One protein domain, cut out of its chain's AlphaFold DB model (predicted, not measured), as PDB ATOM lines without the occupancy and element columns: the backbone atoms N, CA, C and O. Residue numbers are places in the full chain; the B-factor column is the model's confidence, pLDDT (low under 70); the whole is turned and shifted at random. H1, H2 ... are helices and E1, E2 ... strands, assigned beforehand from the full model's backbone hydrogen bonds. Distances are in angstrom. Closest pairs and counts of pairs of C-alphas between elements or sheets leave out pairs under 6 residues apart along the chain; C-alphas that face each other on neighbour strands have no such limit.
ATOM      1  N   LEU A 363      64.929  -7.236 -13.776       52.12
ATOM      2  CA  LEU A 363      63.829  -8.199 -13.728       52.12
ATOM      3  C   LEU A 363      62.487  -7.552 -14.122       52.12
ATOM      4  O   LEU A 363      61.639  -8.202 -14.725       52.12
ATOM      5  N   GLY A 364      62.307  -6.270 -13.802       62.50
ATOM      6  CA  GLY A 364      61.167  -5.430 -14.156       62.50
ATOM      7  C   GLY A 364      61.151  -5.116 -15.644       62.50
ATOM      8  O   GLY A 364      60.161  -5.418 -16.300       62.50
ATOM      9  N   ARG A 365      62.272  -4.644 -16.204       67.56
ATOM     10  CA  ARG A 365      62.462  -4.465 -17.654       67.56
ATOM     11  C   ARG A 365      62.186  -5.760 -18.427       67.56
ATOM     12  O   ARG A 365      61.462  -5.731 -19.415       67.56
ATOM     13  N   SER A 366      62.668  -6.908 -17.944       73.38
ATOM     14  CA  SER A 366      62.387  -8.217 -18.556       73.38
ATOM     15  C   SER A 366      60.905  -8.626 -18.461       73.38
ATOM     16  O   SER A 366      60.329  -9.063 -19.460       73.38
ATOM     17  N   LYS A 367      60.254  -8.444 -17.298       76.88
ATOM     18  CA  LYS A 367      58.798  -8.643 -17.142       76.88
ATOM     19  C   LYS A 367      58.006  -7.744 -18.096       76.88
ATOM     20  O   LYS A 367      57.055  -8.221 -18.707       76.88
ATOM     21  N   GLU A 368      58.388  -6.474 -18.204       80.75
ATOM     22  CA  GLU A 368      57.685  -5.446 -18.971       80.75
ATOM     23  C   GLU A 368      57.837  -5.654 -20.477       80.75
ATOM     24  O   GLU A 368      56.829  -5.675 -21.176       80.75
ATOM     25  N   GLN A 369      59.043  -5.952 -20.975       84.00
ATOM     26  CA  GLN A 369      59.229  -6.376 -22.367       84.00
ATOM     27  C   GLN A 369      58.359  -7.604 -22.670       84.00
ATOM     28  O   GLN A 369      57.552  -7.592 -23.595       84.00
ATOM     29  N   ALA A 370      58.383  -8.603 -21.783       86.88
ATOM     30  CA  ALA A 370      57.527  -9.773 -21.906       86.88
ATOM     31  C   ALA A 370      56.018  -9.465 -21.763       86.88
ATOM     32  O   ALA A 370      55.210 -10.347 -22.072       86.88
ATOM     33  N   ARG A 371      55.590  -8.277 -21.309       88.31
ATOM     34  CA  ARG A 371      54.205  -7.788 -21.457       88.31
ATOM     35  C   ARG A 371      54.019  -7.085 -22.810       88.31
ATOM     36  O   ARG A 371      53.015  -7.357 -23.459       88.31
ATOM     37  N   ILE A 372      54.969  -6.257 -23.255       89.06
ATOM     38  CA  ILE A 372      54.960  -5.558 -24.555       89.06
ATOM     39  C   ILE A 372      54.787  -6.552 -25.707       89.06
ATOM     40  O   ILE A 372      53.839  -6.405 -26.474       89.06
ATOM     41  N   ASP A 373      55.599  -7.613 -25.773       88.81
ATOM     42  CA  ASP A 373      55.502  -8.648 -26.819       88.81
ATOM     43  C   ASP A 373      54.110  -9.313 -26.820       88.81
ATOM     44  O   ASP A 373      53.507  -9.598 -27.856       88.81
ATOM     45  N   LYS A 374      53.566  -9.542 -25.616       89.69
ATOM     46  CA  LYS A 374      52.259 -10.177 -25.404       89.69
ATOM     47  C   LYS A 374      51.086  -9.274 -25.763       89.69
ATOM     48  O   LYS A 374      50.029  -9.818 -26.072       89.69
ATOM     49  N   TRP A 375      51.241  -7.954 -25.693       91.06
ATOM     50  CA  TRP A 375      50.219  -6.986 -26.091       91.06
ATOM     51  C   TRP A 375      50.301  -6.644 -27.580       91.06
ATOM     52  O   TRP A 375      49.256  -6.592 -28.221       91.06
ATOM     53  N   ALA A 376      51.506  -6.578 -28.154       89.12
ATOM     54  CA  ALA A 376      51.714  -6.479 -29.598       89.12
ATOM     55  C   ALA A 376      51.035  -7.632 -30.364       89.12
ATOM     56  O   ALA A 376      50.346  -7.398 -31.348       89.12
ATOM     57  N   ALA A 377      51.130  -8.871 -29.865       87.88
ATOM     58  CA  ALA A 377      50.426 -10.020 -30.452       87.88
ATOM     59  C   ALA A 377      48.894 -10.030 -30.213       87.88
ATOM     60  O   ALA A 377      48.163 -10.783 -30.858       87.88
ATOM     61  N   MET A 378      48.381  -9.229 -29.269       88.31
ATOM     62  CA  MET A 378      46.944  -9.155 -28.958       88.31
ATOM     63  C   MET A 378      46.218  -7.997 -29.645       88.31
ATOM     64  O   MET A 378      44.990  -8.006 -29.634       88.31
ATOM     65  N   LEU A 379      46.925  -7.025 -30.226       88.38
ATOM     66  CA  LEU A 379      46.334  -5.837 -30.841       88.38
ATOM     67  C   LEU A 379      46.684  -5.758 -32.329       88.38
ATOM     68  O   LEU A 379      47.852  -5.772 -32.702       88.38
ATOM     69  N   ALA A 380      45.664  -5.634 -33.176       85.25
ATOM     70  CA  ALA A 380      45.818  -5.379 -34.606       85.25
ATOM     71  C   ALA A 380      45.459  -3.919 -34.938       85.25
ATOM     72  O   ALA A 380      44.506  -3.393 -34.353       85.25
ATOM     73  N   PRO A 381      46.172  -3.271 -35.881       84.94
ATOM     74  CA  PRO A 381      45.765  -1.981 -36.431       84.94
ATOM     75  C   PRO A 381      44.422  -2.116 -37.169       84.94
ATOM     76  O   PRO A 381      44.176  -3.130 -37.822       84.94
ATOM     77  N   VAL A 382      43.567  -1.098 -37.074       79.19
ATOM     78  CA  VAL A 382      42.240  -1.061 -37.727       79.19
ATOM     79  C   VAL A 382      42.176   0.022 -38.795       79.19
ATOM     80  O   VAL A 382      41.755  -0.250 -39.913       79.19
ATOM     81  N   ALA A 383      42.632   1.231 -38.466       71.69
ATOM     82  CA  ALA A 383      42.729   2.345 -39.400       71.69
ATOM     83  C   ALA A 383      44.143   2.934 -39.389       71.69
ATOM     84  O   ALA A 383      44.834   2.906 -38.364       71.69
ATOM     85  N   LYS A 384      44.559   3.469 -40.541       68.19
ATOM     86  CA  LYS A 384      45.808   4.213 -40.709       68.19
ATOM     87  C   LYS A 384      45.539   5.529 -41.430       68.19
ATOM     88  O   LYS A 384      44.852   5.530 -42.445       68.19
ATOM     89  N   GLU A 385      46.141   6.607 -40.948       59.53
ATOM     90  CA  GLU A 385      46.103   7.943 -41.554       59.53
ATOM     91  C   GLU A 385      47.543   8.465 -41.614       59.53
ATOM     92  O   GLU A 385      48.286   8.343 -40.641       59.53
ATOM     93  N   GLY A 386      47.987   8.957 -42.776       56.69
ATOM     94  CA  GLY A 386      49.383   9.393 -42.966       56.69
ATOM     95  C   GLY A 386      50.438   8.315 -42.656       56.69
ATOM     96  O   GLY A 386      51.538   8.637 -42.228       56.69
ATOM     97  N   GLY A 387      50.090   7.027 -42.781       56.84
ATOM     98  CA  GLY A 387      50.935   5.888 -42.389       56.84
ATOM     99  C   GLY A 387      50.842   5.488 -40.907       56.84
ATOM    100  O   GLY A 387      50.988   4.303 -40.589       56.84
ATOM    101  N   ASN A 388      50.506   6.424 -40.015       66.50
ATOM    102  CA  ASN A 388      50.328   6.175 -38.584       66.50
ATOM    103  C   ASN A 388      49.049   5.375 -38.302       66.50
ATOM    104  O   ASN A 388      48.013   5.592 -38.926       66.50
ATOM    105  N   THR A 389      49.097   4.449 -37.339       71.19
ATOM    106  CA  THR A 389      47.912   3.672 -36.931       71.19
ATOM    107  C   THR A 389      47.059   4.488 -35.967       71.19
ATOM    108  O   THR A 389      47.484   4.755 -34.846       71.19
ATOM    109  N   THR A 390      45.845   4.855 -36.375       69.81
ATOM    110  CA  THR A 390      44.966   5.729 -35.582       69.81
ATOM    111  C   THR A 390      44.050   4.970 -34.629       69.81
ATOM    112  O   THR A 390      43.598   5.544 -33.638       69.81
ATOM    113  N   SER A 391      43.791   3.683 -34.874       77.38
ATOM    114  CA  SER A 391      42.970   2.838 -33.996       77.38
ATOM    115  C   SER A 391      43.382   1.365 -34.043       77.38
ATOM    116  O   SER A 391      43.918   0.882 -35.043       77.38
ATOM    117  N   TYR A 392      43.107   0.650 -32.949       86.19
ATOM    118  CA  TYR A 392      43.439  -0.762 -32.754       86.19
ATOM    119  C   TYR A 392      42.208  -1.568 -32.319       86.19
ATOM    120  O   TYR A 392      41.299  -1.028 -31.689       86.19
ATOM    121  N   ARG A 393      42.209  -2.878 -32.599       86.19
ATOM    122  CA  ARG A 393      41.261  -3.862 -32.046       86.19
ATOM    123  C   ARG A 393      42.001  -5.050 -31.451       86.19
ATOM    124  O   ARG A 393      43.117  -5.361 -31.864       86.19
ATOM    125  N   LEU A 394      41.351  -5.764 -30.537       85.12
ATOM    126  CA  LEU A 394      41.848  -7.056 -30.069       85.12
ATOM    127  C   LEU A 394      41.805  -8.098 -31.201       85.12
ATOM    128  O   LEU A 394      40.821  -8.186 -31.941       85.12
ATOM    129  N   THR A 395      42.870  -8.891 -31.328       82.06
ATOM    130  CA  THR A 395      42.965  -9.995 -32.292       82.06
ATOM    131  C   THR A 395      42.056 -11.159 -31.897       82.06
ATOM    132  O   THR A 395      41.721 -11.340 -30.726       82.06
ATOM    133  N   VAL A 396      41.707 -12.016 -32.865       72.38
ATOM    134  CA  VAL A 396      40.953 -13.256 -32.594       72.38
ATOM    135  C   VAL A 396      41.686 -14.136 -31.571       72.38
ATOM    136  O   VAL A 396      41.044 -14.718 -30.702       72.38
ATOM    137  N   GLU A 397      43.026 -14.182 -31.593       68.88
ATOM    138  CA  GLU A 397      43.801 -14.881 -30.558       68.88
ATOM    139  C   GLU A 397      43.711 -14.191 -29.186       68.88
ATOM    140  O   GLU A 397      43.515 -14.873 -28.178       68.88
ATOM    141  N   GLY A 398      43.791 -12.856 -29.132       70.69
ATOM    142  CA  GLY A 398      43.601 -12.088 -27.897       70.69
ATOM    143  C   GLY A 398      42.223 -12.302 -27.258       70.69
ATOM    144  O   GLY A 398      42.111 -12.340 -26.034       70.69
ATOM    145  N   LEU A 399      41.189 -12.513 -28.077       73.94
ATOM    146  CA  LEU A 399      39.815 -12.789 -27.641       73.94
ATOM    147  C   LEU A 399      39.552 -14.268 -27.290       73.94
ATOM    148  O   LEU A 399      38.631 -14.553 -26.527       73.94
ATOM    149  N   ARG A 400      40.362 -15.211 -27.799       75.81
ATOM    150  CA  ARG A 400      40.135 -16.672 -27.714       75.81
ATOM    151  C   ARG A 400      40.082 -17.243 -26.289       75.81
ATOM    152  O   ARG A 400      39.483 -18.292 -26.074       75.81
ATOM    153  N   ASP A 401      40.736 -16.599 -25.327       81.38
ATOM    154  CA  ASP A 401      40.846 -17.055 -23.935       81.38
ATOM    155  C   ASP A 401      40.565 -15.863 -23.004       81.38
ATOM    156  O   ASP A 401      41.478 -15.152 -22.576       81.38
ATOM    157  N   ARG A 402      39.271 -15.620 -22.726       82.25
ATOM    158  CA  ARG A 402      38.773 -14.511 -21.883       82.25
ATOM    159  C   ARG A 402      39.497 -14.445 -20.538       82.25
ATOM    160  O   ARG A 402      39.956 -13.377 -20.144       82.25
ATOM    161  N   ASP A 403      39.671 -15.584 -19.872       85.12
ATOM    162  CA  ASP A 403      40.395 -15.665 -18.603       85.12
ATOM    163  C   ASP A 403      41.870 -15.266 -18.761       85.12
ATOM    164  O   ASP A 403      42.456 -14.665 -17.863       85.12
ATOM    165  N   ARG A 404      42.546 -15.636 -19.857       87.88
ATOM    166  CA  ARG A 404      43.937 -15.225 -20.135       87.88
ATOM    167  C   ARG A 404      44.028 -13.729 -20.401       87.88
ATOM    168  O   ARG A 404      44.992 -13.137 -19.926       87.88
ATOM    169  N   LEU A 405      43.066 -13.143 -21.110       89.31
ATOM    170  CA  LEU A 405      43.008 -11.701 -21.343       89.31
ATOM    171  C   LEU A 405      42.788 -10.945 -20.023       89.31
ATOM    172  O   LEU A 405      43.609 -10.101 -19.672       89.31
ATOM    173  N   GLU A 406      41.806 -11.348 -19.211       89.94
ATOM    174  CA  GLU A 406      41.596 -10.815 -17.857       89.94
ATOM    175  C   GLU A 406      42.875 -10.936 -17.003       89.94
ATOM    176  O   GLU A 406      43.374  -9.958 -16.452       89.94
ATOM    177  N   ARG A 407      43.488 -12.128 -16.948       90.38
ATOM    178  CA  ARG A 407      44.745 -12.370 -16.211       90.38
ATOM    179  C   ARG A 407      45.969 -11.656 -16.803       90.38
ATOM    180  O   ARG A 407      47.019 -11.692 -16.163       90.38
ATOM    181  N   ARG A 408      45.883 -11.059 -17.999       92.56
ATOM    182  CA  ARG A 408      46.905 -10.154 -18.560       92.56
ATOM    183  C   ARG A 408      46.626  -8.709 -18.152       92.56
ATOM    184  O   ARG A 408      47.550  -8.049 -17.704       92.56
ATOM    185  N   ILE A 409      45.372  -8.267 -18.202       93.69
ATOM    186  CA  ILE A 409      44.946  -6.916 -17.805       93.69
ATOM    187  C   ILE A 409      45.185  -6.668 -16.309       93.69
ATOM    188  O   ILE A 409      45.881  -5.728 -15.941       93.69
ATOM    189  N   TYR A 410      44.759  -7.585 -15.435       93.12
ATOM    190  CA  TYR A 410      45.064  -7.502 -13.999       93.12
ATOM    191  C   TYR A 410      46.583  -7.601 -13.693       93.12
ATOM    192  O   TYR A 410      47.006  -7.245 -12.596       93.12
ATOM    193  N   LYS A 411      47.419  -8.019 -14.660       90.75
ATOM    194  CA  LYS A 411      48.899  -7.987 -14.611       90.75
ATOM    195  C   LYS A 411      49.535  -6.795 -15.337       90.75
ATOM    196  O   LYS A 411      50.757  -6.740 -15.425       90.75
ATOM    197  N   GLY A 412      48.744  -5.869 -15.864       91.25
ATOM    198  CA  GLY A 412      49.217  -4.638 -16.482       91.25
ATOM    199  C   GLY A 412      49.163  -4.652 -17.999       91.25
ATOM    200  O   GLY A 412      49.628  -5.578 -18.676       91.25
ATOM    201  N   ILE A 413      48.633  -3.553 -18.519       93.12
ATOM    202  CA  ILE A 413      48.844  -3.131 -19.892       93.12
ATOM    203  C   ILE A 413      50.106  -2.253 -19.904       93.12
ATOM    204  O   ILE A 413      50.188  -1.323 -19.097       93.12
ATOM    205  N   PRO A 414      51.108  -2.532 -20.760       90.75
ATOM    206  CA  PRO A 414      52.304  -1.707 -20.883       90.75
ATOM    207  C   PRO A 414      51.992  -0.263 -21.236       90.75
ATOM    208  O   PRO A 414      51.074  -0.010 -22.016       90.75
ATOM    209  N   ASP A 415      52.811   0.670 -20.753       84.94
ATOM    210  CA  ASP A 415      52.607   2.106 -20.986       84.94
ATOM    211  C   ASP A 415      52.469   2.428 -22.488       84.94
ATOM    212  O   ASP A 415      51.509   3.076 -22.898       84.94
ATOM    213  N   ARG A 416      53.341   1.849 -23.332       85.31
ATOM    214  CA  ARG A 416      53.319   2.000 -24.804       85.31
ATOM    215  C   ARG A 416      52.079   1.427 -25.505       85.31
ATOM    216  O   ARG A 416      51.856   1.747 -26.666       85.31
ATOM    217  N   TRP A 417      51.307   0.566 -24.843       91.25
ATOM    218  CA  TRP A 417      50.122  -0.091 -25.409       91.25
ATOM    219  C   TRP A 417      48.810   0.342 -24.741       91.25
ATOM    220  O   TRP A 417      47.745  -0.050 -25.216       91.25
TER     221      TRP A 417
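Overview. This is residues 363 to 417 of the 754 residues of the protein "RabGAP/TBC" of Jaminaea rosea (UniProt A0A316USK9). Helix H1 and the strand hairpin E1-E2 make opposite ends of a flat, open shape; H2 and H3 lead back near H1. The printed part has 55 residues, mixed, in the order H1, E1, E2, H2, H3, with one antiparallel sheet. It is only just loose, close to compact: radius of gyration of the C-alphas 12.3 A, spans 37 by 26 by 13 A.

Arrangement. Start at H1, residues 363 to 376. E1, residues 379 to 385, forms a hairpin with E2, residues 388 to 394, antiparallel at 149 degrees; N 380 and O 393, 2.9 A apart, are within hydrogen-bond range. H2, residues 396 to 399, is close to but not clearly touching H3, residues 402 to 409; their closest C-alphas, Gly 398 and Leu 405, are 6.6 A apart. H3 and H1 are near each other. Every O i to N i+4 pair is within hydrogen-bond range in H3, 9 of 10 in H1; H2 is too short for one.

Along the chain. Find C-alpha 363 at (63.829, -8.199, -13.728); H1 runs 20.0 A from there. E1 spans 17.5 A, E2 17.9 A; H3 ends at C-alpha 409, (44.946, -6.916, -17.805).

Size, cuts and confidence. The C-alphas of Leu 363 and Gly 386 are farthest apart, 37.1 A. The printed part has no cut; its links are tight. Look for pLDDT under 70 at residues 363 to 365, 384 to 388, 390 and 397.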